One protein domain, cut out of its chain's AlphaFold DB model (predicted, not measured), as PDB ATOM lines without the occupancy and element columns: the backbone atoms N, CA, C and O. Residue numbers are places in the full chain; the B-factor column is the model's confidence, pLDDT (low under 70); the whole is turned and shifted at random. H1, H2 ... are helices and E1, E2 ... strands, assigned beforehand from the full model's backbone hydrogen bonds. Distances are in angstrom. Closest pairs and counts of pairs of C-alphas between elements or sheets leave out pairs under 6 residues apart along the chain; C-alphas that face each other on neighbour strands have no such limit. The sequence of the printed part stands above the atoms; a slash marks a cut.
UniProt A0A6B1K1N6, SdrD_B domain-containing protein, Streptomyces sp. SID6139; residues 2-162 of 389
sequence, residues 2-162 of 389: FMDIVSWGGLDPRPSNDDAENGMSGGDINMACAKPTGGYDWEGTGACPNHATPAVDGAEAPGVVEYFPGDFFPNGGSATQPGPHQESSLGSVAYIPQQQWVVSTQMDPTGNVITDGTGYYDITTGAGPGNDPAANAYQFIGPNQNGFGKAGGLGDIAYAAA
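Overview. This is residues 2 to 162 of the 389 residues of the protein "SdrD_B domain-containing protein" of Streptomyces sp. SID6139 (UniProt A0A6B1K1N6). There is little regular structure: a strongly twisted antiparallel sheet, E5 E6 E7 E8, sits among loops, with small hairpins E1 E2 and E3 E4 at opposite ends of the longest axis. The 161 printed residues, mostly strand by class, have eight named strands and one named helix, H1 between E7 and E8, holding 44 residues. The whole is compact, radius of gyration of the C-alphas 16.5 A, and elongated, 59 by 37 by 26 A.

Along the chain. E5 is residues 89 to 96, E6 101 to 107, E7 116 to 122, 19.9 A long, H1 133 to 136, E8 137 to 141, ending at C-alpha (272.655, 148.290, 332.931). E1 is residues 8 to 11, from C-alpha (278.694, 144.964, 323.828), E2 20 to 22, E3 32 to 34, E4 40 to 42.

Arrangement. E5, E6 and E7 form a meander, successive antiparallel neighbours; N 94 and O 103 are 2.8 A apart, N 104 and O 119 2.9 A. H1 only grazes the sheet.

Size, cuts and confidence. The printed part has no cut. E4 to E5 is a long link. Eleven residues have pLDDT under 70.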
ATOM      1  N   PHE A   2     289.542 148.044 331.994       43.50
ATOM      2  CA  PHE A   2     289.608 146.565 331.972       43.50
ATOM      3  C   PHE A   2     288.243 145.960 331.589       43.50
ATOM      4  O   PHE A   2     288.194 144.920 330.951       43.50
ATOM      5  N   MET A   3     287.150 146.680 331.882       50.31
ATOM      6  CA  MET A   3     285.754 146.343 331.541       50.31
ATOM      7  C   MET A   3     285.418 146.479 330.042       50.31
ATOM      8  O   MET A   3     284.308 146.194 329.616       50.31
ATOM      9  N   ASP A   4     286.383 146.947 329.259       54.00
ATOM     10  CA  ASP A   4     286.194 147.660 327.998       54.00
ATOM     11  C   ASP A   4     286.143 146.722 326.766       54.00
ATOM     12  O   ASP A   4     285.762 147.149 325.685       54.00
ATOM     13  N   ILE A   5     286.481 145.431 326.923       58.19
ATOM     14  CA  ILE A   5     286.464 144.433 325.827       58.19
ATOM     15  C   ILE A   5     285.420 143.322 326.061       58.19
ATOM     16  O   ILE A   5     284.934 142.723 325.106       58.19
ATOM     17  N   VAL A   6     285.028 143.044 327.311       69.19
ATOM     18  CA  VAL A   6     284.060 141.974 327.654       69.19
ATOM     19  C   VAL A   6     282.642 142.545 327.736       69.19
ATOM     20  O   VAL A   6     281.916 142.333 328.699       69.19
ATOM     21  N   SER A   7     282.274 143.363 326.757       78.12
ATOM     22  CA  SER A   7     280.993 144.058 326.715       78.12
ATOM     23  C   SER A   7     280.536 144.257 325.274       78.12
ATOM     24  O   SER A   7     281.343 144.254 324.344       78.12
ATOM     25  N   TRP A   8     279.237 144.462 325.079       82.62
ATOM     26  CA  TRP A   8     278.694 144.964 323.828       82.62
ATOM     27  C   TRP A   8     278.921 146.477 323.696       82.62
ATOM     28  O   TRP A   8     278.320 147.281 324.419       82.62
ATOM     29  N   GLY A   9     279.732 146.858 322.708       81.12
ATOM     30  CA  GLY A   9     280.068 148.246 322.405       81.12
ATOM     31  C   GLY A   9     281.057 148.874 323.385       81.12
ATOM     32  O   GLY A   9     281.032 150.095 323.550       81.12
ATOM     33  N   GLY A  10     281.881 148.061 324.050       80.75
ATOM     34  CA  GLY A  10     282.961 148.539 324.913       80.75
ATOM     35  C   GLY A  10     284.054 149.223 324.089       80.75
ATOM     36  O   GLY A  10     284.310 148.834 322.954       80.75
ATOM     37  N   LEU A  11     284.662 150.289 324.607       79.44
ATOM     38  CA  LEU A  11     285.694 151.033 323.871       79.44
ATOM     39  C   LEU A  11     287.049 150.358 324.010       79.44
ATOM     40  O   LEU A  11     287.419 149.999 325.114       79.44
ATOM     41  N   ASP A  12     287.843 150.272 322.950       79.81
ATOM     42  CA  ASP A  12     289.175 149.678 323.050       79.81
ATOM     43  C   ASP A  12     290.054 150.344 324.148       79.81
ATOM     44  O   ASP A  12     290.190 151.571 324.230       79.81
ATOM     45  N   PRO A  13     290.700 149.559 325.031       75.38
ATOM     46  CA  PRO A  13     291.493 150.111 326.122       75.38
ATOM     47  C   PRO A  13     292.817 150.744 325.673       75.38
ATOM     48  O   PRO A  13     293.435 151.475 326.459       75.38
ATOM     49  N   ARG A  14     293.283 150.474 324.446       83.06
ATOM     50  CA  ARG A  14     294.504 151.045 323.868       83.06
ATOM     51  C   ARG A  14     294.338 152.564 323.716       83.06
ATOM     52  O   ARG A  14     293.320 153.029 323.211       83.06
ATOM     53  N   PRO A  15     295.332 153.376 324.125       82.81
ATOM     54  CA  PRO A  15     295.251 154.825 323.968       82.81
ATOM     55  C   PRO A  15     294.951 155.215 322.519       82.81
ATOM     56  O   PRO A  15     295.558 154.660 321.605       82.81
ATOM     57  N   SER A  16     294.064 156.195 322.323       83.06
ATOM     58  CA  SER A  16     293.626 156.715 321.012       83.06
ATOM     59  C   SER A  16     292.907 155.729 320.084       83.06
ATOM     60  O   SER A  16     292.658 156.080 318.933       83.06
ATOM     61  N   ASN A  17     292.554 154.538 320.573       78.38
ATOM     62  CA  ASN A  17     291.587 153.681 319.908       78.38
ATOM     63  C   ASN A  17     290.224 153.841 320.596       78.38
ATOM     64  O   ASN A  17     290.073 153.432 321.741       78.38
ATOM     65  N   ASP A  18     289.268 154.464 319.906       79.94
ATOM     66  CA  ASP A  18     287.883 154.626 320.373       79.94
ATOM     67  C   ASP A  18     286.919 153.726 319.570       79.94
ATOM     68  O   ASP A  18     285.708 153.960 319.549       79.94
ATOM     69  N   ASP A  19     287.449 152.713 318.874       84.19
ATOM     70  CA  ASP A  19     286.634 151.724 318.178       84.19
ATOM     71  C   ASP A  19     285.848 150.886 319.198       84.19
ATOM     72  O   ASP A  19     286.361 150.485 320.247       84.19
ATOM     73  N   ALA A  20     284.575 150.651 318.884       80.88
ATOM     74  CA  ALA A  20     283.701 149.824 319.697       80.88
ATOM     75  C   ALA A  20     283.989 148.340 319.435       80.88
ATOM     76  O   ALA A  20     283.816 147.852 318.316       80.88
ATOM     77  N   GLU A  21     284.367 147.626 320.485       80.38
ATOM     78  CA  GLU A  21     284.583 146.188 320.510       80.38
ATOM     79  C   GLU A  21     283.353 145.472 321.081       80.38
ATOM     80  O   GLU A  21     282.597 146.013 321.894       80.38
ATOM     81  N   ASN A  22     283.133 144.237 320.627       81.06
ATOM     82  CA  ASN A  22     282.038 143.398 321.100       81.06
ATOM     83  C   ASN A  22     282.592 142.096 321.671       81.06
ATOM     84  O   ASN A  22     283.079 141.241 320.930       81.06
ATOM     85  N   GLY A  23     282.459 141.937 322.981       75.25
ATOM     86  CA  GLY A  23     282.716 140.699 323.699       75.25
ATOM     87  C   GLY A  23     281.514 140.309 324.544       75.25
ATOM     88  O   GLY A  23     280.730 141.151 324.981       75.25
ATOM     89  N   MET A  24     281.360 139.013 324.767       74.56
ATOM     90  CA  MET A  24     280.419 138.485 325.745       74.56
ATOM     91  C   MET A  24     281.094 137.343 326.497       74.56
ATOM     92  O   MET A  24     281.858 136.574 325.909       74.56
ATOM     93  N   SER A  25     280.842 137.273 327.796       76.31
ATOM     94  CA  SER A  25     281.006 136.055 328.581       76.31
ATOM     95  C   SER A  25     279.626 135.433 328.731       76.31
ATOM     96  O   SER A  25     278.651 136.161 328.861       76.31
ATOM     97  N   GLY A  26     279.538 134.116 328.682       78.19
ATOM     98  CA  GLY A  26     278.319 133.370 328.951       78.19
ATOM     99  C   GLY A  26     278.707 131.979 329.406       78.19
ATOM    100  O   GLY A  26     279.719 131.440 328.946       78.19
ATOM    101  N   GLY A  27     277.946 131.438 330.337       84.75
ATOM    102  CA  GLY A  27     278.141 130.100 330.847       84.75
ATOM    103  C   GLY A  27     276.998 129.684 331.750       84.75
ATOM    104  O   GLY A  27     276.038 130.432 331.936       84.75
ATOM    105  N   ASP A  28     277.212 128.516 332.329       87.31
ATOM    106  CA  ASP A  28     276.234 127.735 333.071       87.31
ATOM    107  C   ASP A  28     276.547 127.773 334.577       87.31
ATOM    108  O   ASP A  28     277.716 127.840 335.003       87.31
ATOM    109  N   ILE A  29     275.508 127.710 335.403       91.75
ATOM    110  CA  ILE A  29     275.618 127.500 336.843       91.75
ATOM    111  C   ILE A  29     275.503 126.003 337.139       91.75
ATOM    112  O   ILE A  29     274.422 125.440 337.219       91.75
ATOM    113  N   ASN A  30     276.633 125.375 337.456       92.44
ATOM    114  CA  ASN A  30     276.654 123.950 337.789       92.44
ATOM    115  C   ASN A  30     276.483 123.718 339.302       92.44
ATOM    116  O   ASN A  30     277.043 124.457 340.127       92.44
ATOM    117  N   MET A  31     275.773 122.656 339.695       94.06
ATOM    118  CA  MET A  31     275.579 122.284 341.106       94.06
ATOM    119  C   MET A  31     276.329 121.005 341.497       94.06
ATOM    120  O   MET A  31     276.274 119.973 340.830       94.06
ATOM    121  N   ALA A  32     276.960 121.042 342.675       94.81
ATOM    122  CA  ALA A  32     277.514 119.867 343.340       94.81
ATOM    123  C   ALA A  32     276.843 119.664 344.707       94.81
ATOM    124  O   ALA A  32     277.119 120.378 345.675       94.81
ATOM    125  N   CYS A  33     275.975 118.660 344.813       93.94
ATOM    126  CA  CYS A  33     275.203 118.406 346.024       93.94
ATOM    127  C   CYS A  33     275.994 117.553 347.021       93.94
ATOM    128  O   CYS A  33     276.527 116.494 346.683       93.94
ATOM    129  N   ALA A  34     276.059 117.995 348.278       93.62
ATOM    130  CA  ALA A  34     276.757 117.266 349.332       93.62
ATOM    131  C   ALA A  34     276.015 115.973 349.714       93.62
ATOM    132  O   ALA A  34     274.815 115.979 349.993       93.62
ATOM    133  N   LYS A  35     276.750 114.862 349.797       92.62
ATOM    134  CA  LYS A  35     276.218 113.570 350.247       92.62
ATOM    135  C   LYS A  35     276.196 113.488 351.778       92.62
ATOM    136  O   LYS A  35     277.200 113.830 352.407       92.62
ATOM    137  N   PRO A  36     275.146 112.912 352.399       89.38
ATOM    138  CA  PRO A  36     275.119 112.671 353.847       89.38
ATOM    139  C   PRO A  36     276.276 111.797 354.355       89.38
ATOM    140  O   PRO A  36     276.671 111.887 355.513       89.38
ATOM    141  N   THR A  37     276.825 110.944 353.489       91.50
ATOM    142  CA  THR A  37     277.952 110.045 353.775       91.50
ATOM    143  C   THR A  37     279.324 110.667 353.487       91.50
ATOM    144  O   THR A  37     280.340 109.993 353.656       91.50
ATOM    145  N   GLY A  38     279.370 111.936 353.073       93.88
ATOM    146  CA  GLY A  38     280.581 112.634 352.645       93.88
ATOM    147  C   GLY A  38     280.806 112.601 351.127       93.88
ATOM    148  O   GLY A  38     280.400 111.674 350.425       93.88
ATOM    149  N   GLY A  39     281.480 113.639 350.622       95.56
ATOM    150  CA  GLY A  39     281.693 113.874 349.190       95.56
ATOM    151  C   GLY A  39     280.526 114.600 348.512       95.56
ATOM    152  O   GLY A  39     279.582 115.029 349.174       95.56
ATOM    153  N   TYR A  40     280.599 114.719 347.184       96.81
ATOM    154  CA  TYR A  40     279.629 115.453 346.361       96.81
ATOM    155  C   TYR A  40     279.135 114.599 345.191       96.81
ATOM    156  O   TYR A  40     279.880 113.742 344.698       96.81
ATOM    157  N   ASP A  41     277.881 114.794 344.800       96.62
ATOM    158  CA  ASP A  41     277.314 114.325 343.535       96.62
ATOM    159  C   ASP A  41     277.199 115.510 342.574       96.62
ATOM    160  O   ASP A  41     276.798 116.598 342.985       96.62
ATOM    161  N   TRP A  42     277.576 115.292 341.316       96.38
ATOM    162  CA  TRP A  42     277.382 116.268 340.243       96.38
ATOM    163  C   TRP A  42     275.897 116.369 339.891       96.38
ATOM    164  O   TRP A  42     275.167 115.393 340.092       96.38
ATOM    165  N   GLU A  43     275.442 117.502 339.366       95.94
ATOM    166  CA  GLU A  43     274.050 117.659 338.948       95.94
ATOM    167  C   GLU A  43     273.580 116.558 337.988       95.94
ATOM    168  O   GLU A  43     274.347 115.974 337.217       95.94
ATOM    169  N   GLY A  44     272.306 116.193 338.129       95.38
ATOM    170  CA  GLY A  44     271.711 115.027 337.480       95.38
ATOM    171  C   GLY A  44     272.231 113.664 337.935       95.38
ATOM    172  O   GLY A  44     271.870 112.650 337.332       95.38
ATOM    173  N   THR A  45     273.039 113.589 338.995       95.00
ATOM    174  CA  THR A  45     273.512 112.321 339.562       95.00
ATOM    175  C   THR A  45     273.211 112.207 341.052       95.00
ATOM    176  O   THR A  45     273.205 113.189 341.787       95.00
ATOM    177  N   GLY A  46     272.995 110.973 341.524       92.00
ATOM    178  CA  GLY A  46     272.886 110.666 342.952       92.00
ATOM    179  C   GLY A  46     271.863 111.536 343.691       92.00
ATOM    180  O   GLY A  46     270.674 111.495 343.382       92.00
ATOM    181  N   ALA A  47     272.329 112.286 344.692       90.06
ATOM    182  CA  ALA A  47     271.515 113.206 345.488       90.06
ATOM    183  C   ALA A  47     271.298 114.586 344.835       90.06
ATOM    184  O   ALA A  47     270.590 115.412 345.408       90.06
ATOM    185  N   CYS A  48     271.903 114.844 343.673       95.00
ATOM    186  CA  CYS A  48     271.790 116.098 342.944       95.00
ATOM    187  C   CYS A  48     270.843 115.942 341.744       95.00
ATOM    188  O   CYS A  48     271.219 115.316 340.752       95.00
ATOM    189  N   PRO A  49     269.594 116.431 341.826       95.12
ATOM    190  CA  PRO A  49     268.624 116.273 340.747       95.12
ATOM    191  C   PRO A  49     269.042 116.965 339.442       95.12
ATOM    192  O   PRO A  49     269.850 117.889 339.434       95.12
ATOM    193  N   ASN A  50     268.455 116.487 338.343       96.31
ATOM    194  CA  ASN A  50     268.322 117.231 337.094       96.31
ATOM    195  C   ASN A  50     266.951 117.919 337.126       96.31
ATOM    196  O   ASN A  50     265.938 117.229 337.282       96.31
ATOM    197  N   HIS A  51     266.918 119.240 336.998       95.94
ATOM    198  CA  HIS A  51     265.686 120.022 336.923       95.94
ATOM    199  C   HIS A  51     265.294 120.381 335.484       95.94
ATOM    200  O   HIS A  51     264.154 120.796 335.263       95.94
ATOM    201  N   ALA A  52     266.185 120.180 334.507       94.44
ATOM    202  CA  ALA A  52     265.913 120.462 333.106       94.44
ATOM    203  C   ALA A  52     264.707 119.662 332.592       94.44
ATOM    204  O   ALA A  52     264.617 118.433 332.713       94.44
ATOM    205  N   THR A  53     263.756 120.378 331.995       92.75
ATOM    206  CA  THR A  53     262.647 119.801 331.234       92.75
ATOM    207  C   THR A  53     262.371 120.687 330.023       92.75
ATOM    208  O   THR A  53     262.551 121.898 330.146       92.75
ATOM    209  N   PRO A  54     261.763 120.160 328.940       89.00
ATOM    210  CA  PRO A  54     261.450 120.954 327.743       89.00
ATOM    211  C   PRO A  54     260.569 122.192 327.982       89.00
ATOM    212  O   PRO A  54     260.345 122.991 327.074       89.00
ATOM    213  N   ALA A  55     259.949 122.296 329.161       89.12
ATOM    214  CA  ALA A  55     259.120 123.429 329.545       89.12
ATOM    215  C   ALA A  55     259.913 124.564 330.210       89.12
ATOM    216  O   ALA A  55     259.377 125.666 330.319       89.12
ATOM    217  N   VAL A  56     261.127 124.298 330.697       91.31
ATOM    218  CA  VAL A  56     261.898 125.225 331.538       91.31
ATOM    219  C   VAL A  56     263.357 125.374 331.125       91.31
ATOM    220  O   VAL A  56     263.976 126.280 331.649       91.31
ATOM    221  N   ASP A  57     263.869 124.556 330.209       91.12
ATOM    222  CA  ASP A  57     265.284 124.469 329.801       91.12
ATOM    223  C   ASP A  57     265.652 125.357 328.609       91.12
ATOM    224  O   ASP A  57     266.627 125.104 327.925       91.12
ATOM    225  N   GLY A  58     264.826 126.340 328.249       90.25
ATOM    226  CA  GLY A  58     265.138 127.166 327.083       90.25
ATOM    227  C   GLY A  58     265.186 126.369 325.770       90.25
ATOM    228  O   GLY A  58     265.953 126.716 324.877       90.25
ATOM    229  N   ALA A  59     264.366 125.322 325.617       89.44
ATOM    230  CA  ALA A  59     264.262 124.518 324.395       89.44
ATOM    231  C   ALA A  59     265.590 123.870 323.962       89.44
ATOM    232  O   ALA A  59     265.907 123.784 322.766       89.44
ATOM    233  N   GLU A  60     266.351 123.407 324.942       88.81
ATOM    234  CA  GLU A  60     267.611 122.723 324.733       88.81
ATOM    235  C   GLU A  60     267.483 121.333 324.101       88.81
ATOM    236  O   GLU A  60     266.402 120.769 323.882       88.81
ATOM    237  N   ALA A  61     268.634 120.774 323.723       90.25
ATOM    238  CA  ALA A  61     268.682 119.446 323.139       90.25
ATOM    239  C   ALA A  61     268.229 118.381 324.161       90.25
ATOM    240  O   ALA A  61     268.565 118.457 325.341       90.25
ATOM    241  N   PRO A  62     267.527 117.318 323.727       88.38
ATOM    242  CA  PRO A  62     267.150 116.243 324.634       88.38
ATOM    243  C   PRO A  62     268.366 115.624 325.331       88.38
ATOM    244  O   PRO A  62     269.305 115.176 324.670       88.38
ATOM    245  N   GLY A  63     268.298 115.522 326.659       88.25
ATOM    246  CA  GLY A  63     269.333 114.895 327.478       88.25
ATOM    247  C   GLY A  63     270.377 115.855 328.044       88.25
ATOM    248  O   GLY A  63     271.309 115.363 328.682       88.25
ATOM    249  N   VAL A  64     270.226 117.170 327.850       91.38
ATOM    250  CA  VAL A  64     270.953 118.149 328.665       91.38
ATOM    251  C   VAL A  64     270.501 118.023 330.126       91.38
ATOM    252  O   VAL A  64     269.368 117.626 330.431       91.38
ATOM    253  N   VAL A  65     271.461 118.196 331.027       94.25
ATOM    254  CA  VAL A  65     271.322 117.965 332.460       94.25
ATOM    255  C   VAL A  65     271.728 119.243 333.156       94.25
ATOM    256  O   VAL A  65     272.892 119.613 333.077       94.25
ATOM    257  N   GLU A  66     270.784 119.846 333.866       94.00
ATOM    258  CA  GLU A  66     270.994 121.122 334.538       94.00
ATOM    259  C   GLU A  66     270.279 121.112 335.876       94.00
ATOM    260  O   GLU A  66     269.120 120.691 336.006       94.00
ATOM    261  N   TYR A  67     270.956 121.620 336.892       96.25
ATOM    262  CA  TYR A  67     270.316 121.974 338.142       96.25
ATOM    263  C   TYR A  67     269.544 123.291 338.018       96.25
ATOM    264  O   TYR A  67     268.518 123.447 338.683       96.25
ATOM    265  N   PHE A  68     270.015 124.215 337.173       95.56
ATOM    266  CA  PHE A  68     269.456 125.556 336.992       95.56
ATOM    267  C   PHE A  68     269.076 125.855 335.531       95.56
ATOM    268  O   PHE A  68     269.624 126.782 334.954       95.56
ATOM    269  N   PRO A  69     268.056 125.183 334.966       93.62
ATOM    270  CA  PRO A  69     267.639 125.356 333.565       93.62
ATOM    271  C   PRO A  69     267.129 126.760 333.189       93.62
ATOM    272  O   PRO A  69     266.689 127.006 332.071       93.62
ATOM    273  N   GLY A  70     267.077 127.686 334.147       91.62
ATOM    274  CA  GLY A  70     266.543 129.029 333.977       91.62
ATOM    275  C   GLY A  70     267.563 130.100 333.606       91.62
ATOM    276  O   GLY A  70     267.221 131.281 333.699       91.62
ATOM    277  N   ASP A  71     268.801 129.760 333.258       91.19
ATOM    278  CA  ASP A  71     269.876 130.713 332.956       91.19
ATOM    279  C   ASP A  71     270.016 131.070 331.470       91.19
ATOM    280  O   ASP A  71     271.021 131.654 331.070       91.19
ATOM    281  N   PHE A  72     268.966 130.892 330.672       91.12
ATOM    282  CA  PHE A  72     268.880 131.397 329.298       91.12
ATOM    283  C   PHE A  72     268.249 132.800 329.198       91.12
ATOM    284  O   PHE A  72     267.593 133.309 330.110       91.12
ATOM    285  N   PHE A  73     268.400 133.434 328.032       90.00
ATOM    286  CA  PHE A  73     267.812 134.732 327.703       90.00
ATOM    287  C   PHE A  73     266.309 134.618 327.348       90.00
ATOM    288  O   PHE A  73     265.959 134.047 326.306       90.00
ATOM    289  N   PRO A  74     265.396 135.238 328.124       81.62
ATOM    290  CA  PRO A  74     263.950 135.087 327.953       81.62
ATOM    291  C   PRO A  74     263.382 136.082 326.929       81.62
ATOM    292  O   PRO A  74     262.586 136.951 327.286       81.62
ATOM    293  N   ASN A  75     263.773 136.016 325.653       77.94
ATOM    294  CA  ASN A  75     263.258 136.924 324.612       77.94
ATOM    295  C   ASN A  75     261.718 136.870 324.507       77.94
ATOM    296  O   ASN A  75     261.157 135.984 323.868       77.94
ATOM    297  N   GLY A  76     261.021 137.816 325.144       67.56
ATOM    298  CA  GLY A  76     259.559 137.796 325.265       67.56
ATOM    299  C   GLY A  76     259.001 136.885 326.371       67.56
ATOM    300  O   GLY A  76     257.791 136.674 326.406       67.56
ATOM    301  N   GLY A  77     259.842 136.372 327.278       65.44
ATOM    302  CA  GLY A  77     259.429 135.661 328.497       65.44
ATOM    303  C   GLY A  77     259.063 134.185 328.323       65.44
ATOM    304  O   GLY A  77     258.403 133.630 329.196       65.44
ATOM    305  N   SER A  78     259.412 133.550 327.199       68.94
ATOM    306  CA  SER A  78     259.034 132.159 326.924       68.94
ATOM    307  C   SER A  78     260.222 131.206 327.023       68.94
ATOM    308  O   SER A  78     261.151 131.291 326.227       68.94
ATOM    309  N   ALA A  79     260.124 130.228 327.925       73.25
ATOM    310  CA  ALA A  79     261.073 129.118 328.009       73.25
ATOM    311  C   ALA A  79     261.019 128.168 326.801       73.25
ATOM    312  O   ALA A  79     261.977 127.465 326.516       73.25
ATOM    313  N   THR A  80     259.912 128.156 326.055       76.19
ATOM    314  CA  THR A  80     259.742 127.289 324.879       76.19
ATOM    315  C   THR A  80     260.053 127.994 323.562       76.19
ATOM    316  O   THR A  80     260.025 127.357 322.509       76.19
ATOM    317  N   GLN A  81     260.326 129.300 323.599       78.88
ATOM    318  CA  GLN A  81     260.778 130.129 322.478       78.88
ATOM    319  C   GLN A  81     261.868 131.085 322.997       78.88
ATOM    320  O   GLN A  81     261.642 132.298 323.053       78.88
ATOM    321  N   PRO A  82     263.017 130.543 323.440       80.50
ATOM    322  CA  PRO A  82     264.086 131.329 324.044       80.50
ATOM    323  C   PRO A  82     264.668 132.331 323.043       80.50
ATOM    324  O   PRO A  82     264.527 132.220 321.819       80.50
ATOM    325  N   GLY A  83     265.378 133.319 323.571       80.62
ATOM    326  CA  GLY A  83     266.211 134.178 322.753       80.62
ATOM    327  C   GLY A  83     267.531 133.523 322.331       80.62
ATOM    328  O   GLY A  83     267.785 132.362 322.628       80.62
ATOM    329  N   PRO A  84     268.405 134.269 321.636       81.56
ATOM    330  CA  PRO A  84     269.658 133.745 321.085       81.56
ATOM    331  C   PRO A  84     270.733 133.315 322.099       81.56
ATOM    332  O   PRO A  84     271.777 132.851 321.652       81.56
ATOM    333  N   HIS A  85     270.545 133.497 323.410       87.56
ATOM    334  CA  HIS A  85     271.523 133.068 324.417       87.56
ATOM    335  C   HIS A  85     270.903 131.961 325.267       87.56
ATOM    336  O   HIS A  85     269.995 132.241 326.044       87.56
ATOM    337  N   GLN A  86     271.375 130.729 325.088       86.44
ATOM    338  CA  GLN A  86     270.995 129.591 325.931       86.44
ATOM    339  C   GLN A  86     271.657 129.658 327.309       86.44
ATOM    340  O   GLN A  86     271.074 129.225 328.279       86.44
ATOM    341  N   GLU A  87     272.812 130.315 327.390       88.38
ATOM    342  CA  GLU A  87     273.649 130.369 328.585       88.38
ATOM    343  C   GLU A  87     273.993 131.825 328.866       88.38
ATOM    344  O   GLU A  87     274.707 132.469 328.083       88.38
ATOM    345  N   SER A  88     273.426 132.394 329.925       90.25
ATOM    346  CA  SER A  88     273.517 133.832 330.195       90.25
ATOM    347  C   SER A  88     274.126 134.194 331.543       90.25
ATOM    348  O   SER A  88     274.373 135.379 331.788       90.25
ATOM    349  N   SER A  89     274.460 133.211 332.380       91.25
ATOM    350  CA  SER A  89     275.209 133.470 333.607       91.25
ATOM    351  C   SER A  89     276.654 133.902 333.293       91.25
ATOM    352  O   SER A  89     277.241 133.530 332.275       91.25
ATOM    353  N   LEU A  90     277.228 134.765 334.138       88.06
ATOM    354  CA  LEU A  90     278.522 135.427 333.898       88.06
ATOM    355  C   LEU A  90     279.615 135.051 334.915       88.06
ATOM    356  O   LEU A  90     280.733 135.550 334.810       88.06
ATOM    357  N   GLY A  91     279.320 134.155 335.863       81.69
ATOM    358  CA  GLY A  91     280.325 133.456 336.677       81.69
ATOM    359  C   GLY A  91     280.396 133.821 338.163       81.69
ATOM    360  O   GLY A  91     280.883 133.009 338.949       81.69
ATOM    361  N   SER A  92     279.893 134.979 338.592       89.75
ATOM    362  CA  SER A  92     279.709 135.238 340.027       89.75
ATOM    363  C   SER A  92     278.551 134.405 340.557       89.75
ATOM    364  O   SER A  92     277.478 134.470 339.978       89.75
ATOM    365  N   VAL A  93     278.702 133.721 341.692       91.56
ATOM    366  CA  VAL A  93     277.635 132.891 342.277       91.56
ATOM    367  C   VAL A  93     277.574 133.081 343.790       91.56
ATOM    368  O   VAL A  93     278.564 132.889 344.494       91.56
ATOM    369  N   ALA A  94     276.386 133.387 344.309       92.12
ATOM    370  CA  ALA A  94     276.122 133.520 345.737       92.12
ATOM    371  C   ALA A  94     274.879 132.729 346.151       92.12
ATOM    372  O   ALA A  94     273.782 132.987 345.669       92.12
ATOM    373  N   TYR A  95     275.022 131.796 347.094       89.81
ATOM    374  CA  TYR A  95     273.889 131.063 347.664       89.81
ATOM    375  C   TYR A  95     273.375 131.742 348.937       89.81
ATOM    376  O   TYR A  95     274.147 131.906 349.880       89.81
ATOM    377  N   ILE A  96     272.082 132.076 348.991       87.69
ATOM    378  CA  ILE A  96     271.391 132.685 350.138       87.69
ATOM    379  C   ILE A  96     270.519 131.619 350.830       87.69
ATOM    380  O   ILE A  96     269.379 131.387 350.412       87.69
ATOM    381  N   PRO A  97     270.981 130.995 351.933       80.88
ATOM    382  CA  PRO A  97     270.298 129.840 352.514       80.88
ATOM    383  C   PRO A  97     268.883 130.137 353.012       80.88
ATOM    384  O   PRO A  97     267.998 129.303 352.878       80.88
ATOM    385  N   GLN A  98     268.629 131.320 353.578       79.00
ATOM    386  CA  GLN A  98     267.291 131.639 354.094       79.00
ATOM    387  C   GLN A  98     266.244 131.809 352.990       79.00
ATOM    388  O   GLN A  98     265.083 131.492 353.220       79.00
ATOM    389  N   GLN A  99     266.654 132.296 351.817       82.50
ATOM    390  CA  GLN A  99     265.752 132.501 350.680       82.50
ATOM    391  C   GLN A  99     265.707 131.292 349.746       82.50
ATOM    392  O   GLN A  99     264.885 131.264 348.843       82.50
ATOM    393  N   GLN A 100     266.574 130.292 349.967       89.75
ATOM    394  CA  GLN A 100     266.732 129.139 349.076       89.75
ATOM    395  C   GLN A 100     267.004 129.562 347.623       89.75
ATOM    396  O   GLN A 100     266.549 128.916 346.683       89.75
ATOM    397  N   TRP A 101     267.777 130.640 347.453       91.75
ATOM    398  CA  TRP A 101     268.131 131.195 346.148       91.75
ATOM    399  C   TRP A 101     269.631 131.162 345.909       91.75
ATOM    400  O   TRP A 101     270.421 131.442 346.814       91.75
ATOM    401  N   VAL A 102     270.012 130.885 344.669       94.12
ATOM    402  CA  VAL A 102     271.323 131.218 344.115       94.12
ATOM    403  C   VAL A 102     271.189 132.509 343.324       94.12
ATOM    404  O   VAL A 102     270.210 132.709 342.620       94.12
ATOM    405  N   VAL A 103     272.151 133.410 343.463       94.31
ATOM    406  CA  VAL A 103     272.214 134.659 342.709       94.31
ATOM    407  C   VAL A 103     273.464 134.629 341.852       94.31
ATOM    408  O   VAL A 103     274.540 134.320 342.362       94.31
ATOM    409  N   SER A 104     273.325 134.969 340.576       93.56
ATOM    410  CA  SER A 104     274.447 135.086 339.650       93.56
ATOM    411  C   SER A 104     274.407 136.399 338.890       93.56
ATOM    412  O   SER A 104     273.340 136.965 338.654       93.56
ATOM    413  N   THR A 105     275.574 136.913 338.516       92.75
ATOM    414  CA  THR A 105     275.662 137.965 337.495       92.75
ATOM    415  C   THR A 105     275.203 137.380 336.167       92.75
ATOM    416  O   THR A 105     275.622 136.280 335.818       92.75
ATOM    417  N   GLN A 106     274.377 138.103 335.420       91.38
ATOM    418  CA  GLN A 106     273.731 137.589 334.221       91.38
ATOM    419  C   GLN A 106     273.603 138.664 333.147       91.38
ATOM    420  O   GLN A 106     273.180 139.790 333.423       91.38
ATOM    421  N   MET A 107     273.919 138.294 331.906       90.25
ATOM    422  CA  MET A 107     273.635 139.141 330.752       90.25
ATOM    423  C   MET A 107     272.187 138.984 330.311       90.25
ATOM    424  O   MET A 107     271.590 137.917 330.409       90.25
ATOM    425  N   ASP A 108     271.634 140.064 329.776       90.25
ATOM    426  CA  ASP A 108     270.282 140.095 329.228       90.25
ATOM    427  C   ASP A 108     269.158 139.579 330.182       90.25
ATOM    428  O   ASP A 108     268.185 138.972 329.726       90.25
ATOM    429  N   PRO A 109     269.206 139.834 331.510       90.12
ATOM    430  CA  PRO A 109     268.409 139.079 332.488       90.12
ATOM    431  C   PRO A 109     266.902 139.359 332.441       90.12
ATOM    432  O   PRO A 109     266.104 138.561 332.917       90.12
ATOM    433  N   THR A 110     266.478 140.495 331.879       90.62
ATOM    434  CA  THR A 110     265.063 140.912 331.876       90.62
ATOM    435  C   THR A 110     264.431 140.894 330.482       90.62
ATOM    436  O   THR A 110     263.517 141.674 330.212       90.62
ATOM    437  N   GLY A 111     264.945 140.086 329.550       86.38
ATOM    438  CA  GLY A 111     264.393 140.001 328.188       86.38
ATOM    439  C   GLY A 111     264.794 141.158 327.259       86.38
ATOM    440  O   GLY A 111     264.343 141.217 326.116       86.38
ATOM    441  N   ASN A 112     265.682 142.049 327.711       88.25
ATOM    442  CA  ASN A 112     266.355 143.033 326.865       88.25
ATOM    443  C   ASN A 112     267.724 142.489 326.459       88.25
ATOM    444  O   ASN A 112     268.455 142.025 327.320       88.25
ATOM    445  N   VAL A 113     268.087 142.596 325.183       87.06
ATOM    446  CA  VAL A 113     269.464 142.322 324.745       87.06
ATOM    447  C   VAL A 113     270.367 143.526 325.005       87.06
ATOM    448  O   VAL A 113     269.892 144.664 324.989       87.06
ATOM    449  N   ILE A 114     271.675 143.285 325.128       88.38
ATOM    450  CA  ILE A 114     272.699 144.323 325.350       88.38
ATOM    451  C   ILE A 114     272.565 144.900 326.767       88.38
ATOM    452  O   ILE A 114     272.753 146.093 327.004       88.38
ATOM    453  N   THR A 115     272.206 144.060 327.734       89.19
ATOM    454  CA  THR A 115     272.011 144.487 329.120       89.19
ATOM    455  C   THR A 115     272.766 143.598 330.085       89.19
ATOM    456  O   THR A 115     273.320 142.562 329.720       89.19
ATOM    457  N   ASP A 116     272.868 144.078 331.315       89.75
ATOM    458  CA  ASP A 116     273.587 143.404 332.380       89.75
ATOM    459  C   ASP A 116     272.816 143.538 333.690       89.75
ATOM    460  O   ASP A 116     272.158 144.560 333.950       89.75
ATOM    461  N   GLY A 117     272.864 142.489 334.496       91.81
ATOM    462  CA  GLY A 117     272.079 142.397 335.708       91.81
ATOM    463  C   GLY A 117     272.426 141.180 336.564       91.81
ATOM    464  O   GLY A 117     273.487 140.571 336.439       91.81
ATOM    465  N   THR A 118     271.519 140.846 337.471       93.75
ATOM    466  CA  THR A 118     271.562 139.630 338.288       93.75
ATOM    467  C   THR A 118     270.389 138.730 337.953       93.75
ATOM    468  O   THR A 118     269.264 139.223 337.811       93.75
ATOM    469  N   GLY A 119     270.649 137.429 337.922       93.69
ATOM    470  CA  GLY A 119     269.648 136.374 337.966       93.69
ATOM    471  C   GLY A 119     269.534 135.757 339.352       93.69
ATOM    472  O   GLY A 119     270.528 135.632 340.067       93.69
ATOM    473  N   TYR A 120     268.316 135.380 339.720       95.06
ATOM    474  CA  TYR A 120     267.960 134.689 340.951       95.06
ATOM    475  C   TYR A 120     267.387 133.324 340.572       95.06
ATOM    476  O   TYR A 120     266.493 133.236 339.735       95.06
ATOM    477  N   TYR A 121     267.904 132.269 341.185       95.38
ATOM    478  CA  TYR A 121     267.620 130.888 340.832       95.38
ATOM    479  C   TYR A 121     267.112 130.140 342.049       95.38
ATOM    480  O   TYR A 121     267.776 130.095 343.088       95.38
ATOM    481  N   ASP A 122     265.934 129.548 341.932       94.94
ATOM    482  CA  ASP A 122     265.344 128.756 342.999       94.94
ATOM    483  C   ASP A 122     266.078 127.416 343.138       94.94
ATOM    484  O   ASP A 122     266.175 126.642 342.189       94.94
ATOM    485  N   ILE A 123     266.588 127.109 344.334       93.94
ATOM    486  CA  ILE A 123     267.329 125.860 344.582       93.94
ATOM    487  C   ILE A 123     266.462 124.615 344.381       93.94
ATOM    488  O   ILE A 123     266.967 123.561 344.007       93.94
ATOM    489  N   THR A 124     265.165 124.695 344.669       92.69
ATOM    490  CA  THR A 124     264.294 123.511 344.678       92.69
ATOM    491  C   THR A 124     263.853 123.124 343.274       92.69
ATOM    492  O   THR A 124     263.613 121.950 343.006       92.69
ATOM    493  N   THR A 125     263.694 124.109 342.398       93.81
ATOM    494  CA  THR A 125     263.115 123.934 341.063       93.81
ATOM    495  C   THR A 125     264.096 124.222 339.940       93.81
ATOM    496  O   THR A 125     263.812 123.864 338.802       93.81
ATOM    497  N   GLY A 126     265.208 124.896 340.229       93.69
ATOM    498  CA  GLY A 126     266.152 125.370 339.226       93.69
ATOM    499  C   GLY A 126     265.658 126.565 338.404       93.69
ATOM    500  O   GLY A 126     266.392 127.066 337.556       93.69
ATOM    501  N   ALA A 127     264.425 127.031 338.641       93.44
ATOM    502  CA  ALA A 127     263.821 128.104 337.865       93.44
ATOM    503  C   ALA A 127     264.567 129.428 338.074       93.44
ATOM    504  O   ALA A 127     264.887 129.795 339.206       93.44
ATOM    505  N   GLY A 128     264.795 130.152 336.980       94.25
ATOM    506  CA  GLY A 128     265.583 131.384 336.946       94.25
ATOM    507  C   GLY A 128     264.972 132.468 336.051       94.25
ATOM    508  O   GLY A 128     263.769 132.425 335.748       94.25
ATOM    509  N   PRO A 129     265.767 133.467 335.629       93.56
ATOM    510  CA  PRO A 129     265.305 134.569 334.776       93.56
ATOM    511  C   PRO A 129     264.723 134.148 333.436       93.56
ATOM    512  O   PRO A 129     263.772 134.769 332.971       93.56
ATOM    513  N   GLY A 130     265.255 133.084 332.834       92.69
ATOM    514  CA  GLY A 130     264.736 132.495 331.607       92.69
ATOM    515  C   GLY A 130     263.256 132.107 331.729       92.69
ATOM    516  O   GLY A 130     262.476 132.236 330.782       92.69
ATOM    517  N   ASN A 131     262.841 131.674 332.923       93.00
ATOM    518  CA  ASN A 131     261.486 131.197 333.187       93.00
ATOM    519  C   ASN A 131     260.532 132.312 333.636       93.00
ATOM    520  O   ASN A 131     259.376 132.317 333.216       93.00
ATOM    521  N   ASP A 132     260.995 133.237 334.483       92.00
ATOM    522  CA  ASP A 132     260.212 134.387 334.957       92.00
ATOM    523  C   ASP A 132     261.119 135.603 335.229       92.00
ATOM    524  O   ASP A 132     261.539 135.838 336.365       92.00
ATOM    525  N   PRO A 133     261.423 136.424 334.209       91.38
ATOM    526  CA  PRO A 133     262.343 137.548 334.371       91.38
ATOM    527  C   PRO A 133     261.813 138.645 335.302       91.38
ATOM    528  O   PRO A 133     262.597 139.448 335.803       91.38
ATOM    529  N   ALA A 134     260.496 138.721 335.520       90.38
ATOM    530  CA  ALA A 134     259.904 139.736 336.387       90.38
ATOM    531  C   ALA A 134     260.090 139.393 337.870       90.38
ATOM    532  O   ALA A 134     260.265 140.296 338.687       90.38
ATOM    533  N   ALA A 135     260.044 138.104 338.208       90.94
ATOM    534  CA  ALA A 135     260.262 137.623 339.567       90.94
ATOM    535  C   ALA A 135     261.743 137.367 339.871       90.94
ATOM    536  O   ALA A 135     262.198 137.628 340.983       90.94
ATOM    537  N   ASN A 136     262.487 136.875 338.880       94.19
ATOM    538  CA  ASN A 136     263.771 136.228 339.113       94.19
ATOM    539  C   ASN A 136     264.958 137.039 338.621       94.19
ATOM    540  O   ASN A 136     266.056 136.503 338.583       94.19
ATOM    541  N   ALA A 137     264.792 138.303 338.228       93.62
ATOM    542  CA  ALA A 137     265.872 139.045 337.595       93.62
ATOM    543  C   ALA A 137     265.877 140.533 337.958       93.62
ATOM    544  O   ALA A 137     264.847 141.144 338.241       93.62
ATOM    545  N   TYR A 138     267.062 141.144 337.922       93.31
ATOM    546  CA  TYR A 138     267.217 142.585 338.096       93.31
ATOM    547  C   TYR A 138     268.273 143.131 337.141       93.31
ATOM    548  O   TYR A 138     269.414 142.687 337.162       93.31
ATOM    549  N   GLN A 139     267.901 144.110 336.320       92.62
ATOM    550  CA  GLN A 139     268.798 144.749 335.360       92.62
ATOM    551  C   GLN A 139     269.367 146.044 335.945       92.62
ATOM    552  O   GLN A 139     268.610 146.968 336.247       92.62
ATOM    553  N   PHE A 140     270.692 146.152 336.038       88.50
ATOM    554  CA  PHE A 140     271.362 147.400 336.429       88.50
ATOM    555  C   PHE A 140     271.734 148.248 335.218       88.50
ATOM    556  O   PHE A 140     271.621 149.473 335.278       88.50
ATOM    557  N   ILE A 141     272.163 147.606 334.128       88.50
ATOM    558  CA  ILE A 141     272.655 148.290 332.931       88.50
ATOM    559  C   ILE A 141     271.713 148.038 331.764       88.50
ATOM    560  O   ILE A 141     271.454 146.898 331.395       88.50
ATOM    561  N   GLY A 142     271.193 149.114 331.179       86.50
ATOM    562  CA  GLY A 142     270.362 149.070 329.978       86.50
ATOM    563  C   GLY A 142     271.164 149.181 328.676       86.50
ATOM    564  O   GLY A 142     272.365 149.467 328.700       86.50
ATOM    565  N   PRO A 143     270.497 149.044 327.514       83.00
ATOM    566  CA  PRO A 143     271.171 149.108 326.225       83.00
ATOM    567  C   PRO A 143     271.869 150.457 326.013       83.00
ATOM    568  O   PRO A 143     271.294 151.513 326.287       83.00
ATOM    569  N   ASN A 144     273.084 150.430 325.459       74.12
ATOM    570  CA  ASN A 144     273.878 151.613 325.086       74.12
ATOM    571  C   ASN A 144     274.291 152.537 326.248       74.12
ATOM    572  O   ASN A 144     274.635 153.698 326.020       74.12
ATOM    573  N   GLN A 145     274.297 152.051 327.492       80.19
ATOM    574  CA  GLN A 145     274.834 152.797 328.631       80.19
ATOM    575  C   GLN A 145     276.370 152.764 328.634       80.19
ATOM    576  O   GLN A 145     276.991 152.054 329.415       80.19
ATOM    577  N   ASN A 146     276.980 153.548 327.738       73.75
ATOM    578  CA  ASN A 146     278.430 153.771 327.630       73.75
ATOM    579  C   ASN A 146     279.283 152.513 327.367       73.75
ATOM    580  O   ASN A 146     280.433 152.474 327.791       73.75
ATOM    581  N   GLY A 147     278.738 151.500 326.684       76.44
ATOM    582  CA  GLY A 147     279.507 150.300 326.328       76.44
ATOM    583  C   GLY A 147     279.761 149.348 327.498       76.44
ATOM    584  O   GLY A 147     280.803 148.712 327.531       76.44
ATOM    585  N   PHE A 148     278.836 149.298 328.468       80.81
ATOM    586  CA  PHE A 148     278.851 148.349 329.594       80.81
ATOM    587  C   PHE A 148     277.780 147.252 329.484       80.81
ATOM    588  O   PHE A 148     277.567 146.488 330.425       80.81
ATOM    589  N   GLY A 149     277.065 147.159 328.357       84.88
ATOM    590  CA  GLY A 149     276.093 146.082 328.159       84.88
ATOM    591  C   GLY A 149     276.800 144.726 328.206       84.88
ATOM    592  O   GLY A 149     277.818 144.559 327.538       84.88
ATOM    593  N   LYS A 150     276.284 143.760 328.969       83.81
ATOM    594  CA  LYS A 150     276.908 142.438 329.174       83.81
ATOM    595  C   LYS A 150     278.269 142.439 329.894       83.81
ATOM    596  O   LYS A 150     278.993 141.454 329.815       83.81
ATOM    597  N   ALA A 151     278.637 143.529 330.572       81.50
ATOM    598  CA  ALA A 151     279.941 143.663 331.230       81.50
ATOM    599  C   ALA A 151     280.013 143.057 332.652       81.50
ATOM    600  O   ALA A 151     281.008 143.261 333.352       81.50
ATOM    601  N   GLY A 152     278.983 142.339 333.108       78.81
ATOM    602  CA  GLY A 152     278.818 141.931 334.507       78.81
ATOM    603  C   GLY A 152     279.725 140.813 334.987       78.81
ATOM    604  O   GLY A 152     279.891 140.655 336.193       78.81
ATOM    605  N   GLY A 153     280.375 140.080 334.079       76.62
ATOM    606  CA  GLY A 153     281.214 138.919 334.414       76.62
ATOM    607  C   GLY A 153     282.514 139.226 335.162       76.62
ATOM    608  O   GLY A 153     283.307 138.324 335.409       76.62
ATOM    609  N   LEU A 154     282.770 140.492 335.504       68.19
ATOM    610  CA  LEU A 154     283.941 140.928 336.272       68.19
ATOM    611  C   LEU A 154     283.611 141.300 337.728       68.19
ATOM    612  O   LEU A 154     284.530 141.563 338.506       68.19
ATOM    613  N   GLY A 155     282.326 141.358 338.089       75.75
ATOM    614  CA  GLY A 155     281.875 141.562 339.464       75.75
ATOM    615  C   GLY A 155     281.753 140.244 340.225       75.75
ATOM    616  O   GLY A 155     281.585 139.196 339.615       75.75
ATOM    617  N   ASP A 156     281.813 140.313 341.554       85.44
ATOM    618  CA  ASP A 156     281.444 139.211 342.448       85.44
ATOM    619  C   ASP A 156     280.248 139.643 343.304       85.44
ATOM    620  O   ASP A 156     280.111 140.819 343.666       85.44
ATOM    621  N   ILE A 157     279.374 138.699 343.624       87.75
ATOM    622  CA  ILE A 157     278.189 138.894 344.446       87.75
ATOM    623  C   ILE A 157     278.518 138.359 345.828       87.75
ATOM    624  O   ILE A 157     278.653 137.162 346.055       87.75
ATOM    625  N   ALA A 158     278.554 139.270 346.789       83.81
ATOM    626  CA  ALA A 158     278.547 138.924 348.197       83.81
ATOM    627  C   ALA A 158     277.207 139.340 348.801       83.81
ATOM    628  O   ALA A 158     276.734 140.455 348.581       83.81
ATOM    629  N   TYR A 159     276.613 138.467 349.612       77.88
ATOM    630  CA  TYR A 159     275.509 138.850 350.483       77.88
ATOM    631  C   TYR A 159     276.029 139.005 351.911       77.88
ATOM    632  O   TYR A 159     276.788 138.180 352.421       77.88
ATOM    633  N   ALA A 160     275.609 140.075 352.577       70.69
ATOM    634  CA  ALA A 160     275.856 140.235 353.998       70.69
ATOM    635  C   ALA A 160     274.725 139.547 354.767       70.69
ATOM    636  O   ALA A 160     273.590 140.018 354.772       70.69
ATOM    637  N   ALA A 161     275.039 138.448 355.454       63.16
ATOM    638  CA  ALA A 161     274.116 137.743 356.346       63.16
ATOM    639  C   ALA A 161     273.888 138.487 357.681       63.16
ATOM    640  O   ALA A 161     273.783 137.871 358.741       63.16
ATOM    641  N   ALA A 162     273.850 139.821 357.661       63.00
ATOM    642  CA  ALA A 162     273.396 140.576 358.815       63.00
ATOM    643  C   ALA A 162     271.872 140.454 358.857       63.00
ATOM    644  O   ALA A 162     271.193 140.876 357.923       63.00
TER     645      ALA A 162